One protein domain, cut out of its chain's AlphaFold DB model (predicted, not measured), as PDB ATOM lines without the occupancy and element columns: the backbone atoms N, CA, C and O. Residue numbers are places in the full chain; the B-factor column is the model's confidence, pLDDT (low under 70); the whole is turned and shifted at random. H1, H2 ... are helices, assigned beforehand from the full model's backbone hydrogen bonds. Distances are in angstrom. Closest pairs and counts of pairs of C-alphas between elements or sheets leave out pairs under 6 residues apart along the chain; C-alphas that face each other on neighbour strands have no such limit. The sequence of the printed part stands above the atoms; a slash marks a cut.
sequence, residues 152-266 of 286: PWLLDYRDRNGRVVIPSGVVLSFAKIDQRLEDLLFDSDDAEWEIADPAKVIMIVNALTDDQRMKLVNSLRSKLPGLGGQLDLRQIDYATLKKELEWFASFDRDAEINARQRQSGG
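Overview. This is residues 152 to 266 of the 286 residues of an uncharacterized protein of Chromera velia CCMP2878 (UniProt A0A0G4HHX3). One long helix, H4, has three shorter helices, H1, H2 and H3, packed crosswise on its first part, while its residues 254 to 266 stick out as a free arm. Two long loops, residues 152 to 173 and 224 to 237, hold the two C-alphas farthest apart, those of Arg 160 and Gly 226, 51.1 A. The printed part has 115 residues, all helix in class, in the order H1, H2, H3, H4, with no named strand. It is only just loose, close to compact, with a radius of gyration of the C-alphas of 16.4 A and spans of 49 by 45 by 29 A.

Along the chain. After residues 152 to 173, H1 covers residues 174 to 190, 24.6 A long, from C-alpha 174 at (555.793, 523.731, 396.315). H2 is residues 197 to 207, 15.4 A, and H3 residues 210 to 223, 20.1 A. H4, residues 238 to 266, measures 41.6 A and ends with C-alpha 266 at (542.339, 506.374, 380.322).

Arrangement. H1 touches H4 with residues 174 to 178 alone, at a steep tilt of 59 degrees, opposite ways; the closest C-alphas, Ala 175 and Ala 249, are 3.9 A apart. H2 touches H4 at Asp 197 and Tyr 238, closest C-alphas 5.6 A. H3 touches H4 at Leu 216 and Glu 244, closest C-alphas 7.2 A. H1 and H2 are close but not clearly touching, closest C-alphas Ile 177 and Ala 207, 7.1 A. H1 and H3 are only just apart, 8.1 A at the closest C-alphas. In H1, H2 and H3 every O i to N i+4 pair is within hydrogen-bond range; in H4, 23 of 25.

Size, cuts and confidence. The printed part has no cut. The link from H3 to H4 is long, 14 residues. Residues 225 to 230 and 265 to 266 have pLDDT under 70.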
ATOM      1  N   PRO A 152     559.206 534.165 392.490       92.19
ATOM      2  CA  PRO A 152     559.530 532.924 391.760       92.19
ATOM      3  C   PRO A 152     559.231 532.957 390.246       92.19
ATOM      4  O   PRO A 152     559.118 531.907 389.599       92.19
ATOM      5  N   TRP A 153     559.038 534.143 389.671       88.38
ATOM      6  CA  TRP A 153     558.546 534.311 388.305       88.38
ATOM      7  C   TRP A 153     559.663 534.248 387.259       88.38
ATOM      8  O   TRP A 153     560.816 534.587 387.516       88.38
ATOM      9  N   LEU A 154     559.309 533.792 386.053       78.88
ATOM     10  CA  LEU A 154     560.236 533.745 384.922       78.88
ATOM     11  C   LEU A 154     560.370 535.100 384.232       78.88
ATOM     12  O   LEU A 154     559.395 535.836 384.102       78.88
ATOM     13  N   LEU A 155     561.558 535.350 383.677       73.12
ATOM     14  CA  LEU A 155     561.855 536.532 382.861       73.12
ATOM     15  C   LEU A 155     561.294 536.461 381.429       73.12
ATOM     16  O   LEU A 155     561.357 537.454 380.707       73.12
ATOM     17  N   ASP A 156     560.762 535.310 381.011       72.81
ATOM     18  CA  ASP A 156     560.378 535.045 379.616       72.81
ATOM     19  C   ASP A 156     559.107 535.795 379.181       72.81
ATOM     20  O   ASP A 156     558.813 535.889 377.990       72.81
ATOM     21  N   TYR A 157     558.350 536.345 380.136       71.31
ATOM     22  CA  TYR A 157     557.157 537.138 379.862       71.31
ATOM     23  C   TYR A 157     557.411 538.597 380.250       71.31
ATOM     24  O   TYR A 157     557.364 538.963 381.425       71.31
ATOM     25  N   ARG A 158     557.723 539.432 379.251       81.19
ATOM     26  CA  ARG A 158     557.921 540.879 379.417       81.19
ATOM     27  C   ARG A 158     556.793 541.667 378.758       81.19
ATOM     28  O   ARG A 158     556.252 541.253 377.733       81.19
ATOM     29  N   ASP A 159     556.438 542.800 379.352       81.62
ATOM     30  CA  ASP A 159     555.470 543.729 378.777       81.62
ATOM     31  C   ASP A 159     556.089 544.524 377.615       81.62
ATOM     32  O   ASP A 159     557.270 544.396 377.279       81.62
ATOM     33  N   ARG A 160     555.286 545.395 376.995       85.06
ATOM     34  CA  ARG A 160     555.735 546.271 375.899       85.06
ATOM     35  C   ARG A 160     556.853 547.241 376.307       85.06
ATOM     36  O   ARG A 160     557.516 547.782 375.431       85.06
ATOM     37  N   ASN A 161     557.061 547.445 377.608       86.31
ATOM     38  CA  ASN A 161     558.091 548.309 378.176       86.31
ATOM     39  C   ASN A 161     559.327 547.516 378.636       86.31
ATOM     40  O   ASN A 161     560.223 548.088 379.254       86.31
ATOM     41  N   GLY A 162     559.379 546.204 378.374       79.81
ATOM     42  CA  GLY A 162     560.477 545.334 378.789       79.81
ATOM     43  C   GLY A 162     560.476 544.976 380.278       79.81
ATOM     44  O   GLY A 162     561.461 544.412 380.755       79.81
ATOM     45  N   ARG A 163     559.406 545.271 381.026       80.38
ATOM     46  CA  ARG A 163     559.276 544.884 382.438       80.38
ATOM     47  C   ARG A 163     558.793 543.449 382.545       80.38
ATOM     48  O   ARG A 163     557.934 543.028 381.775       80.38
ATOM     49  N   VAL A 164     559.323 542.713 383.517       76.44
ATOM     50  CA  VAL A 164     558.868 541.352 383.821       76.44
ATOM     51  C   VAL A 164     557.406 541.407 384.250       76.44
ATOM     52  O   VAL A 164     557.043 542.137 385.173       76.44
ATOM     53  N   VAL A 165     556.560 540.648 383.565       78.75
ATOM     54  CA  VAL A 165     555.140 540.559 383.878       78.75
ATOM     55  C   VAL A 165     554.956 539.468 384.913       78.75
ATOM     56  O   VAL A 165     555.083 538.281 384.621       78.75
ATOM     57  N   ILE A 166     554.631 539.894 386.128       76.38
ATOM     58  CA  ILE A 166     554.267 539.001 387.218       76.38
ATOM     59  C   ILE A 166     552.811 538.563 387.002       76.38
ATOM     60  O   ILE A 166     551.916 539.415 387.010       76.38
ATOM     61  N   PRO A 167     552.539 537.263 386.792       76.06
ATOM     62  CA  PRO A 167     551.176 536.773 386.663       76.06
ATOM     63  C   PRO A 167     550.389 537.028 387.955       76.06
ATOM     64  O   PRO A 167     550.751 536.535 389.021       76.06
ATOM     65  N   SER A 168     549.296 537.786 387.864       73.81
ATOM     66  CA  SER A 168     548.391 537.991 388.999       73.81
ATOM     67  C   SER A 168     547.455 536.792 389.160       73.81
ATOM     68  O   SER A 168     546.945 536.263 388.172       73.81
ATOM     69  N   GLY A 169     547.236 536.350 390.401       73.50
ATOM     70  CA  GLY A 169     546.325 535.246 390.732       73.50
ATOM     71  C   GLY A 169     546.839 533.840 390.401       73.50
ATOM     72  O   GLY A 169     546.132 532.866 390.649       73.50
ATOM     73  N   VAL A 170     548.058 533.705 389.870       82.62
ATOM     74  CA  VAL A 170     548.691 532.395 389.679       82.62
ATOM     75  C   VAL A 170     549.293 531.941 391.003       82.62
ATOM     76  O   VAL A 170     550.081 532.654 391.614       82.62
ATOM     77  N   VAL A 171     548.941 530.734 391.432       86.25
ATOM     78  CA  VAL A 171     549.523 530.093 392.614       86.25
ATOM     79  C   VAL A 171     550.493 529.017 392.148       86.25
ATOM     80  O   VAL A 171     550.128 528.145 391.360       86.25
ATOM     81  N   LEU A 172     551.737 529.085 392.621       90.44
ATOM     82  CA  LEU A 172     552.734 528.055 392.350       90.44
ATOM     83  C   LEU A 172     552.668 526.964 393.418       90.44
ATOM     84  O   LEU A 172     552.537 527.245 394.608       90.44
ATOM     85  N   SER A 173     552.781 525.713 392.985       93.19
ATOM     86  CA  SER A 173     552.938 524.570 393.883       93.19
ATOM     87  C   SER A 173     554.315 524.594 394.563       93.19
ATOM     88  O   SER A 173     555.232 525.272 394.082       93.19
ATOM     89  N   PHE A 174     554.491 523.839 395.651       94.44
ATOM     90  CA  PHE A 174     555.793 523.731 396.315       94.44
ATOM     91  C   PHE A 174     556.838 523.170 395.354       94.44
ATOM     92  O   PHE A 174     557.923 523.734 395.246       94.44
ATOM     93  N   ALA A 175     556.480 522.151 394.563       94.62
ATOM     94  CA  ALA A 175     557.375 521.601 393.543       94.62
ATOM     95  C   ALA A 175     557.834 522.639 392.521       94.62
ATOM     96  O   ALA A 175     558.981 522.602 392.071       94.62
ATOM     97  N   LYS A 176     556.955 523.572 392.136       93.81
ATOM     98  CA  LYS A 176     557.329 524.589 391.159       93.81
ATOM     99  C   LYS A 176     558.244 525.647 391.763       93.81
ATOM    100  O   LYS A 176     559.170 526.068 391.079       93.81
ATOM    101  N   ILE A 177     558.006 526.058 393.007       94.88
ATOM    102  CA  ILE A 177     558.875 526.998 393.733       94.88
ATOM    103  C   ILE A 177     560.257 526.375 393.959       94.88
ATOM    104  O   ILE A 177     561.264 527.020 393.682       94.88
ATOM    105  N   ASP A 178     560.296 525.114 394.386       95.38
ATOM    106  CA  ASP A 178     561.522 524.345 394.613       95.38
ATOM    107  C   ASP A 178     562.379 524.246 393.343       95.38
ATOM    108  O   ASP A 178     563.544 524.632 393.348       95.38
ATOM    109  N   GLN A 179     561.765 523.866 392.215       94.88
ATOM    110  CA  GLN A 179     562.453 523.826 390.921       94.88
ATOM    111  C   GLN A 179     563.008 525.197 390.516       94.88
ATOM    112  O   GLN A 179     564.131 525.303 390.039       94.88
ATOM    113  N   ARG A 180     562.222 526.268 390.690       94.50
ATOM    114  CA  ARG A 180     562.651 527.631 390.335       94.50
ATOM    115  C   ARG A 180     563.823 528.100 391.184       94.50
ATOM    116  O   ARG A 180     564.653 528.858 390.693       94.50
ATOM    117  N   LEU A 181     563.860 527.688 392.448       95.75
ATOM    118  CA  LEU A 181     564.973 527.973 393.338       95.75
ATOM    119  C   LEU A 181     566.231 527.237 392.872       95.75
ATOM    120  O   LEU A 181     567.281 527.857 392.797       95.75
ATOM    121  N   GLU A 182     566.127 525.958 392.513       95.25
ATOM    122  CA  GLU A 182     567.260 525.184 391.985       95.25
ATOM    123  C   GLU A 182     567.811 525.772 390.685       95.25
ATOM    124  O   GLU A 182     569.018 525.978 390.579       95.25
ATOM    125  N   ASP A 183     566.931 526.128 389.744       94.62
ATOM    126  CA  ASP A 183     567.317 526.794 388.496       94.62
ATOM    127  C   ASP A 183     568.068 528.112 388.782       94.62
ATOM    128  O   ASP A 183     569.058 528.434 388.127       94.62
ATOM    129  N   LEU A 184     567.608 528.886 389.773       95.25
ATOM    130  CA  LEU A 184     568.248 530.141 390.160       95.25
ATOM    131  C   LEU A 184     569.612 529.921 390.819       95.25
ATOM    132  O   LEU A 184     570.545 530.654 390.510       95.25
ATOM    133  N   LEU A 185     569.728 528.953 391.730       95.44
ATOM    134  CA  LEU A 185     570.991 528.653 392.410       95.44
ATOM    135  C   LEU A 185     572.045 528.161 391.419       95.44
ATOM    136  O   LEU A 185     573.187 528.602 391.486       95.44
ATOM    137  N   PHE A 186     571.637 527.340 390.450       94.25
ATOM    138  CA  PHE A 186     572.504 526.906 389.361       94.25
ATOM    139  C   PHE A 186     573.055 528.096 388.556       94.25
ATOM    140  O   PHE A 186     574.264 528.216 388.368       94.25
ATOM    141  N   ASP A 187     572.184 529.025 388.147       93.62
ATOM    142  CA  ASP A 187     572.610 530.233 387.427       93.62
ATOM    143  C   ASP A 187     573.501 531.146 388.291       93.62
ATOM    144  O   ASP A 187     574.405 531.807 387.778       93.62
ATOM    145  N   SER A 188     573.259 531.178 389.605       94.69
ATOM    146  CA  SER A 188     574.046 531.926 390.590       94.69
ATOM    147  C   SER A 188     575.490 531.424 390.676       94.69
ATOM    148  O   SER A 188     576.425 532.226 390.640       94.69
ATOM    149  N   ASP A 189     575.676 530.103 390.728       92.81
ATOM    150  CA  ASP A 189     576.990 529.455 390.788       92.81
ATOM    151  C   ASP A 189     577.792 529.676 389.492       92.81
ATOM    152  O   ASP A 189     579.003 529.955 389.510       92.81
ATOM    153  N   ASP A 190     577.110 529.611 388.346       89.88
ATOM    154  CA  ASP A 190     577.698 529.925 387.042       89.88
ATOM    155  C   ASP A 190     578.114 531.402 386.946       89.88
ATOM    156  O   ASP A 190     579.179 531.705 386.397       89.88
ATOM    157  N   ALA A 191     577.325 532.308 387.532       92.12
ATOM    158  CA  ALA A 191     577.581 533.747 387.573       92.12
ATOM    159  C   ALA A 191     578.560 534.195 388.675       92.12
ATOM    160  O   ALA A 191     578.823 535.395 388.789       92.12
ATOM    161  N   GLU A 192     579.088 533.273 389.491       90.25
ATOM    162  CA  GLU A 192     579.912 533.599 390.669       90.25
ATOM    163  C   GLU A 192     579.233 534.628 391.584       90.25
ATOM    164  O   GLU A 192     579.857 535.553 392.104       90.25
ATOM    165  N   TRP A 193     577.917 534.499 391.726       93.88
ATOM    166  CA  TRP A 193     577.108 535.388 392.537       93.88
ATOM    167  C   TRP A 193     576.564 534.606 393.721       93.88
ATOM    168  O   TRP A 193     575.803 533.664 393.540       93.88
ATOM    169  N   GLU A 194     576.930 534.975 394.942       93.56
ATOM    170  CA  GLU A 194     576.382 534.320 396.125       93.56
ATOM    171  C   GLU A 194     575.051 534.968 396.523       93.56
ATOM    172  O   GLU A 194     574.974 536.162 396.824       93.56
ATOM    173  N   ILE A 195     573.985 534.168 396.560       94.50
ATOM    174  CA  ILE A 195     572.733 534.572 397.201       94.50
ATOM    175  C   ILE A 195     572.847 534.200 398.679       94.50
ATOM    176  O   ILE A 195     572.958 533.024 399.021       94.50
ATOM    177  N   ALA A 196     572.802 535.199 399.556       95.06
ATOM    178  CA  ALA A 196     572.879 534.975 400.994       95.06
ATOM    179  C   ALA A 196     571.694 534.130 401.496       95.06
ATOM    180  O   ALA A 196     570.553 534.325 401.070       95.06
ATOM    181  N   ASP A 197     571.939 533.237 402.453       95.00
ATOM    182  CA  ASP A 197     570.906 532.356 403.015       95.00
ATOM    183  C   ASP A 197     569.666 533.096 403.549       95.00
ATOM    184  O   ASP A 197     568.553 532.682 403.210       95.00
ATOM    185  N   PRO A 198     569.787 534.232 404.270       94.19
ATOM    186  CA  PRO A 198     568.616 535.016 404.664       94.19
ATOM    187  C   PRO A 198     567.789 535.503 403.467       94.19
ATOM    188  O   PRO A 198     566.561 535.536 403.531       94.19
ATOM    189  N   ALA A 199     568.439 535.842 402.347       94.38
ATOM    190  CA  ALA A 199     567.739 536.233 401.129       94.38
ATOM    191  C   ALA A 199     566.989 535.039 400.521       94.38
ATOM    192  O   ALA A 199     565.811 535.183 400.198       94.38
ATOM    193  N   LYS A 200     567.610 533.850 400.457       95.56
ATOM    194  CA  LYS A 200     566.943 532.612 400.002       95.56
ATOM    195  C   LYS A 200     565.684 532.327 400.824       95.56
ATOM    196  O   LYS A 200     564.627 532.054 400.258       95.56
ATOM    197  N   VAL A 201     565.779 532.449 402.150       94.81
ATOM    198  CA  VAL A 201     564.646 532.266 403.070       94.81
ATOM    199  C   VAL A 201     563.526 533.259 402.766       94.81
ATOM    200  O   VAL A 201     562.385 532.851 402.553       94.81
ATOM    201  N   ILE A 202     563.839 534.556 402.681       93.19
ATOM    202  CA  ILE A 202     562.847 535.601 402.384       93.19
ATOM    203  C   ILE A 202     562.167 535.347 401.033       93.19
ATOM    204  O   ILE A 202     560.947 535.473 400.931       93.19
ATOM    205  N   MET A 203     562.932 534.967 400.009       94.81
ATOM    206  CA  MET A 203     562.420 534.682 398.669       94.81
ATOM    207  C   MET A 203     561.427 533.519 398.669       94.81
ATOM    208  O   MET A 203     560.326 533.660 398.137       94.81
ATOM    209  N   ILE A 204     561.780 532.396 399.303       94.69
ATOM    210  CA  ILE A 204     560.885 531.239 399.439       94.69
ATOM    211  C   ILE A 204     559.628 531.651 400.194       94.69
ATOM    212  O   ILE A 204     558.523 531.437 399.706       94.69
ATOM    213  N   VAL A 205     559.780 532.285 401.362       93.00
ATOM    214  CA  VAL A 205     558.644 532.679 402.198       93.00
ATOM    215  C   VAL A 205     557.698 533.595 401.433       93.00
ATOM    216  O   VAL A 205     556.493 533.377 401.504       93.00
ATOM    217  N   ASN A 206     558.210 534.568 400.674       91.88
ATOM    218  CA  ASN A 206     557.396 535.487 399.877       91.88
ATOM    219  C   ASN A 206     556.712 534.807 398.678       91.88
ATOM    220  O   ASN A 206     555.637 535.250 398.279       91.88
ATOM    221  N   ALA A 207     557.295 533.736 398.132       92.62
ATOM    222  CA  ALA A 207     556.722 532.966 397.029       92.62
ATOM    223  C   ALA A 207     555.523 532.091 397.442       92.62
ATOM    224  O   ALA A 207     554.723 531.708 396.587       92.62
ATOM    225  N   LEU A 208     555.398 531.762 398.730       92.38
ATOM    226  CA  LEU A 208     554.318 530.925 399.253       92.38
ATOM    227  C   LEU A 208     553.016 531.718 399.435       92.38
ATOM    228  O   LEU A 208     553.020 532.879 399.846       92.38
ATOM    229  N   THR A 209     551.885 531.055 399.207       91.88
ATOM    230  CA  THR A 209     550.563 531.549 399.631       91.88
ATOM    231  C   THR A 209     550.372 531.394 401.140       91.88
ATOM    232  O   THR A 209     551.106 530.653 401.793       91.88
ATOM    233  N   ASP A 210     549.361 532.045 401.715       91.31
ATOM    234  CA  ASP A 210     549.114 531.970 403.162       91.31
ATOM    235  C   ASP A 210     548.748 530.554 403.635       91.31
ATOM    236  O   ASP A 210     549.216 530.123 404.689       91.31
ATOM    237  N   ASP A 211     548.007 529.787 402.827       91.62
ATOM    238  CA  ASP A 211     547.723 528.368 403.095       91.62
ATOM    239  C   ASP A 211     549.008 527.522 403.084       91.62
ATOM    240  O   ASP A 211     549.257 526.730 403.995       91.62
ATOM    241  N   GLN A 212     549.879 527.736 402.094       93.62
ATOM    242  CA  GLN A 212     551.173 527.053 402.024       93.62
ATOM    243  C   GLN A 212     552.089 527.437 403.193       93.62
ATOM    244  O   GLN A 212     552.713 526.558 403.790       93.62
ATOM    245  N   ARG A 213     552.138 528.724 403.565       92.12
ATOM    246  CA  ARG A 213     552.875 529.201 404.744       92.12
ATOM    247  C   ARG A 213     552.366 528.524 406.011       92.12
ATOM    248  O   ARG A 213     553.172 528.044 406.804       92.12
ATOM    249  N   MET A 214     551.048 528.419 406.183       91.25
ATOM    250  CA  MET A 214     550.447 527.757 407.340       91.25
ATOM    251  C   MET A 214     550.796 526.261 407.398       91.25
ATOM    252  O   MET A 214     551.189 525.764 408.454       91.25
ATOM    253  N   LYS A 215     550.716 525.546 406.267       92.06
ATOM    254  CA  LYS A 215     551.127 524.132 406.165       92.06
ATOM    255  C   LYS A 215     552.588 523.935 406.555       92.06
ATOM    256  O   LYS A 215     552.895 523.043 407.345       92.06
ATOM    257  N   LEU A 216     553.465 524.795 406.045       90.50
ATOM    258  CA  LEU A 216     554.893 524.744 406.332       90.50
ATOM    259  C   LEU A 216     555.179 525.012 407.819       90.50
ATOM    260  O   LEU A 216     555.879 524.228 408.455       90.50
ATOM    261  N   VAL A 217     554.567 526.046 408.409       89.81
ATOM    262  CA  VAL A 217     554.673 526.351 409.850       89.81
ATOM    263  C   VAL A 217     554.220 525.171 410.712       89.81
ATOM    264  O   VAL A 217     554.896 524.819 411.677       89.81
ATOM    265  N   ASN A 218     553.093 524.539 410.373       89.25
ATOM    266  CA  ASN A 218     552.566 523.407 411.136       89.25
ATOM    267  C   ASN A 218     553.479 522.173 411.050       89.25
ATOM    268  O   ASN A 218     553.679 521.499 412.061       89.25
ATOM    269  N   SER A 219     554.063 521.908 409.875       89.75
ATOM    270  CA  SER A 219     555.055 520.838 409.677       89.75
ATOM    271  C   SER A 219     556.326 521.072 410.496       89.75
ATOM    272  O   SER A 219     556.810 520.187 411.196       89.75
ATOM    273  N   LEU A 220     556.841 522.300 410.474       88.38
ATOM    274  CA  LEU A 220     558.028 522.678 411.235       88.38
ATOM    275  C   LEU A 220     557.788 522.581 412.745       88.38
ATOM    276  O   LEU A 220     558.629 522.059 413.472       88.38
ATOM    277  N   ARG A 221     556.617 523.022 413.220       84.94
ATOM    278  CA  ARG A 221     556.256 522.954 414.642       84.94
ATOM    279  C   ARG A 221     556.173 521.515 415.153       84.94
ATOM    280  O   ARG A 221     556.547 521.266 416.294       84.94
ATOM    281  N   SER A 222     555.687 520.575 414.340       84.62
ATOM    282  CA  SER A 222     555.604 519.166 414.744       84.62
ATOM    283  C   SER A 222     556.972 518.478 414.773       84.62
ATOM    284  O   SER A 222     557.190 517.596 415.602       84.62
ATOM    285  N   LYS A 223     557.902 518.894 413.904       82.88
ATOM    286  CA  LYS A 223     559.255 518.323 413.790       82.88
ATOM    287  C   LYS A 223     560.281 518.954 414.735       82.88
ATOM    288  O   LYS A 223     561.272 518.305 415.056       82.88
ATOM    289  N   LEU A 224     560.054 520.185 415.196       77.38
ATOM    290  CA  LEU A 224     560.950 520.921 416.094       77.38
ATOM    291  C   LEU A 224     560.254 521.240 417.434       77.38
ATOM    292  O   LEU A 224     559.881 522.394 417.686       77.38
ATOM    293  N   PRO A 225     560.065 520.233 418.315       63.41
ATOM    294  CA  PRO A 225     559.486 520.433 419.639       63.41
ATOM    295  C   PRO A 225     560.459 521.250 420.502       63.41
ATOM    296  O   PRO A 225     561.451 520.740 421.011       63.41
ATOM    297  N   GLY A 226     560.204 522.553 420.612       62.00
ATOM    298  CA  GLY A 226     561.078 523.517 421.293       62.00
ATOM    299  C   GLY A 226     560.880 524.955 420.813       62.00
ATOM    300  O   GLY A 226     561.112 525.896 421.565       62.00
ATOM    301  N   LEU A 227     560.336 525.137 419.603       59.78
ATOM    302  CA  LEU A 227     559.872 526.431 419.083       59.78
ATOM    303  C   LEU A 227     558.479 526.778 419.643       59.78
ATOM    304  O   LEU A 227     557.510 526.972 418.908       59.78
ATOM    305  N   GLY A 228     558.369 526.795 420.974       46.72
ATOM    306  CA  GLY A 228     557.165 527.175 421.713       46.72
ATOM    307  C   GLY A 228     556.909 528.679 421.618       46.72
ATOM    308  O   GLY A 228     557.186 529.415 422.556       46.72
ATOM    309  N   GLY A 229     556.422 529.142 420.465       63.09
ATOM    310  CA  GLY A 229     556.114 530.547 420.194       63.09
ATOM    311  C   GLY A 229     555.588 530.779 418.773       63.09
ATOM    312  O   GLY A 229     555.335 529.833 418.018       63.09
ATOM    313  N   GLN A 230     555.409 532.050 418.396       63.03
ATOM    314  CA  GLN A 230     555.104 532.447 417.019       63.03
ATOM    315  C   GLN A 230     556.327 532.141 416.141       63.03
ATOM    316  O   GLN A 230     557.300 532.885 416.145       63.03
ATOM    317  N   LEU A 231     556.292 531.008 415.435       72.81
ATOM    318  CA  LEU A 231     557.351 530.613 414.510       72.81
ATOM    319  C   LEU A 231     557.430 531.630 413.367       72.81
ATOM    320  O   LEU A 231     556.544 531.670 412.510       72.81
ATOM    321  N   ASP A 232     558.484 532.438 413.357       81.19
ATOM    322  CA  ASP A 232     558.790 533.327 412.245       81.19
ATOM    323  C   ASP A 232     559.636 532.574 411.214       81.19
ATOM    324  O   ASP A 232     560.812 532.287 411.441       81.19
ATOM    325  N   LEU A 233     559.035 532.263 410.060       80.06
ATOM    326  CA  LEU A 233     559.721 531.568 408.967       80.06
ATOM    327  C   LEU A 233     560.971 532.311 408.480       80.06
ATOM    328  O   LEU A 233     561.870 531.679 407.938       80.06
ATOM    329  N   ARG A 234     561.046 533.636 408.678       83.62
ATOM    330  CA  ARG A 234     562.204 534.447 408.275       83.62
ATOM    331  C   ARG A 234     563.429 534.249 409.169       83.62
ATOM    332  O   ARG A 234     564.515 534.657 408.779       83.62
ATOM    333  N   GLN A 235     563.252 533.648 410.344       84.81
ATOM    334  CA  GLN A 235     564.318 533.385 411.316       84.81
ATOM    335  C   GLN A 235     564.828 531.941 411.258       84.81
ATOM    336  O   GLN A 235     565.753 531.583 411.983       84.81
ATOM    337  N   ILE A 236     564.224 531.107 410.411       88.00
ATOM    338  CA  ILE A 236     564.641 529.722 410.206       88.00
ATOM    339  C   ILE A 236     565.854 529.704 409.281       88.00
ATOM    340  O   ILE A 236     565.934 530.480 408.326       88.00
ATOM    341  N   ASP A 237     566.795 528.804 409.553       91.50
ATOM    342  CA  ASP A 237     567.937 528.601 408.676       91.50
ATOM    343  C   ASP A 237     567.503 528.031 407.316       91.50
ATOM    344  O   ASP A 237     566.530 527.279 407.184       91.50
ATOM    345  N   TYR A 238     568.253 528.387 406.276       94.38
ATOM    346  CA  TYR A 238     567.934 527.979 404.915       94.38
ATOM    347  C   TYR A 238     567.897 526.451 404.750       94.38
ATOM    348  O   TYR A 238     567.026 525.941 404.047       94.38
ATOM    349  N   ALA A 239     568.787 525.707 405.413       94.00
ATOM    350  CA  ALA A 239     568.871 524.257 405.256       94.00
ATOM    351  C   ALA A 239     567.628 523.544 405.812       94.00
ATOM    352  O   ALA A 239     567.098 522.633 405.171       94.00
ATOM    353  N   THR A 240     567.127 523.976 406.969       93.25
ATOM    354  CA  THR A 240     565.874 523.480 407.548       93.25
ATOM    355  C   THR A 240     564.685 523.817 406.653       93.25
ATOM    356  O   THR A 240     563.873 522.939 406.353       93.25
ATOM    357  N   LEU A 241     564.599 525.061 406.164       93.12
ATOM    358  CA  LEU A 241     563.514 525.475 405.271       93.12
ATOM    359  C   LEU A 241     563.529 524.703 403.944       93.12
ATOM    360  O   LEU A 241     562.478 524.253 403.489       93.12
ATOM    361  N   LYS A 242     564.705 524.530 403.330       95.00
ATOM    362  CA  LYS A 242     564.875 523.821 402.055       95.00
ATOM    363  C   LYS A 242     564.461 522.354 402.172       95.00
ATOM    364  O   LYS A 242     563.716 521.887 401.319       95.00
ATOM    365  N   LYS A 243     564.825 521.659 403.255       93.88
ATOM    366  CA  LYS A 243     564.379 520.273 403.501       93.88
ATOM    367  C   LYS A 243     562.859 520.145 403.589       93.88
ATOM    368  O   LYS A 243     562.284 519.216 403.025       93.88
ATOM    369  N   GLU A 244     562.190 521.064 404.286       93.25
ATOM    370  CA  GLU A 244     560.723 521.047 404.353       93.25
ATOM    371  C   GLU A 244     560.081 521.400 403.010       93.25
ATOM    372  O   GLU A 244     559.099 520.769 402.622       93.25
ATOM    373  N   LEU A 245     560.642 522.367 402.279       94.00
ATOM    374  CA  LEU A 245     560.194 522.716 400.932       94.00
ATOM    375  C   LEU A 245     560.275 521.508 399.987       94.00
ATOM    376  O   LEU A 245     559.296 521.210 399.304       94.00
ATOM    377  N   GLU A 246     561.394 520.783 399.990       94.69
ATOM    378  CA  GLU A 246     561.598 519.561 399.202       94.69
ATOM    379  C   GLU A 246     560.612 518.452 399.588       94.69
ATOM    380  O   GLU A 246     560.068 517.764 398.720       94.69
ATOM    381  N   TRP A 247     560.340 518.298 400.886       94.44
ATOM    382  CA  TRP A 247     559.360 517.336 401.383       94.44
ATOM    383  C   TRP A 247     557.939 517.660 400.902       94.44
ATOM    384  O   TRP A 247     557.216 516.768 400.469       94.44
ATOM    385  N   PHE A 248     557.531 518.932 400.901       93.19
ATOM    386  CA  PHE A 248     556.247 519.316 400.306       93.19
ATOM    387  C   PHE A 248     556.240 519.166 398.779       93.19
ATOM    388  O   PHE A 248     555.244 518.725 398.201       93.19
ATOM    389  N   ALA A 249     557.356 519.487 398.121       93.12
ATOM    390  CA  ALA A 249     557.519 519.338 396.681       93.12
ATOM    391  C   ALA A 249     557.384 517.880 396.213       93.12
ATOM    392  O   ALA A 249     556.879 517.644 395.113       93.12
ATOM    393  N   SER A 250     557.789 516.890 397.015       92.25
ATOM    394  CA  SER A 250     557.647 515.481 396.630       92.25
ATOM    395  C   SER A 250     556.182 515.057 396.498       92.25
ATOM    396  O   SER A 250     555.840 514.387 395.525       92.25
ATOM    397  N   PHE A 251     555.290 515.519 397.384       88.62
ATOM    398  CA  PHE A 251     553.854 515.219 397.277       88.62
ATOM    399  C   PHE A 251     553.227 515.783 396.001       88.62
ATOM    400  O   PHE A 251     552.424 515.106 395.355       88.62
ATOM    401  N   ASP A 252     553.605 517.003 395.618       88.31
ATOM    402  CA  ASP A 252     553.134 517.624 394.378       88.31
ATOM    403  C   ASP A 252     553.589 516.819 393.147       88.31
ATOM    404  O   ASP A 252     552.795 516.569 392.236       88.31
ATOM    405  N   ARG A 253     554.855 516.370 393.130       85.31
ATOM    406  CA  ARG A 253     555.412 515.539 392.047       85.31
ATOM    407  C   ARG A 253     554.692 514.194 391.955       85.31
ATOM    408  O   ARG A 253     554.313 513.780 390.859       85.31
ATOM    409  N   ASP A 254     554.443 513.542 393.087       85.62
ATOM    410  CA  ASP A 254     553.717 512.271 393.137       85.62
ATOM    411  C   ASP A 254     552.271 512.430 392.655       85.62
ATOM    412  O   ASP A 254     551.760 511.600 391.896       85.62
ATOM    413  N   ALA A 255     551.600 513.519 393.040       82.44
ATOM    414  CA  ALA A 255     550.262 513.839 392.558       82.44
ATOM    415  C   ALA A 255     550.240 514.037 391.033       82.44
ATOM    416  O   ALA A 255     549.350 513.512 390.354       82.44
ATOM    417  N   GLU A 256     551.237 514.731 390.479       81.75
ATOM    418  CA  GLU A 256     551.365 514.947 389.039       81.75
ATOM    419  C   GLU A 256     551.641 513.642 388.274       81.75
ATOM    420  O   GLU A 256     550.992 513.369 387.258       81.75
ATOM    421  N   ILE A 257     552.552 512.798 388.767       81.31
ATOM    422  CA  ILE A 257     552.850 511.482 388.178       81.31
ATOM    423  C   ILE A 257     551.588 510.615 388.160       81.31
ATOM    424  O   ILE A 257     551.221 510.069 387.115       81.31
ATOM    425  N   ASN A 258     550.873 510.550 389.284       81.50
ATOM    426  CA  ASN A 258     549.625 509.801 389.398       81.50
ATOM    427  C   ASN A 258     548.540 510.339 388.450       81.50
ATOM    428  O   ASN A 258     547.803 509.562 387.835       81.50
ATOM    429  N   ALA A 259     548.439 511.661 388.280       79.19
ATOM    430  CA  ALA A 259     547.511 512.275 387.332       79.19
ATOM    431  C   ALA A 259     547.846 511.909 385.876       79.19
ATOM    432  O   ALA A 259     546.957 511.507 385.119       79.19
ATOM    433  N   ARG A 260     549.128 511.968 385.490       80.12
ATOM    434  CA  ARG A 260     549.596 511.586 384.147       80.12
ATOM    435  C   ARG A 260     549.352 510.104 383.855       80.12
ATOM    436  O   ARG A 260     548.877 509.775 382.770       80.12
ATOM    437  N   GLN A 261     549.597 509.219 384.824       80.75
ATOM    438  CA  GLN A 261     549.326 507.782 384.692       80.75
ATOM    439  C   GLN A 261     547.830 507.471 384.534       80.75
ATOM    440  O   GLN A 261     547.444 506.610 383.743       80.75
ATOM    441  N   ARG A 262     546.953 508.198 385.236       77.75
ATOM    442  CA  ARG A 262     545.497 508.067 385.048       77.75
ATOM    443  C   ARG A 262     545.061 508.519 383.655       77.75
ATOM    444  O   ARG A 262     544.218 507.869 383.040       77.75
ATOM    445  N   GLN A 263     545.652 509.593 383.133       73.88
ATOM    446  CA  GLN A 263     545.365 510.082 381.782       73.88
ATOM    447  C   GLN A 263     545.880 509.133 380.690       73.88
ATOM    448  O   GLN A 263     545.177 508.908 379.702       73.88
ATOM    449  N   SER A 264     547.061 508.529 380.859       71.19
ATOM    450  CA  SER A 264     547.582 507.529 379.918       71.19
ATOM    451  C   SER A 264     546.787 506.219 379.973       71.19
ATOM    452  O   SER A 264     546.387 505.711 378.926       71.19
ATOM    453  N   GLY A 265     546.442 505.731 381.169       64.62
ATOM    454  CA  GLY A 265     545.582 504.556 381.348       64.62
ATOM    455  C   GLY A 265     544.153 504.764 380.827       64.62
ATOM    456  O   GLY A 265     543.546 503.842 380.279       64.62
ATOM    457  N   GLY A 266     543.616 505.987 380.928       61.69
ATOM    458  CA  GLY A 266     542.339 506.374 380.322       61.69
ATOM    459  C   GLY A 266     542.378 506.365 378.789       61.69
ATOM    460  O   GLY A 266     541.454 505.855 378.154       61.69
TER     461      GLY A 266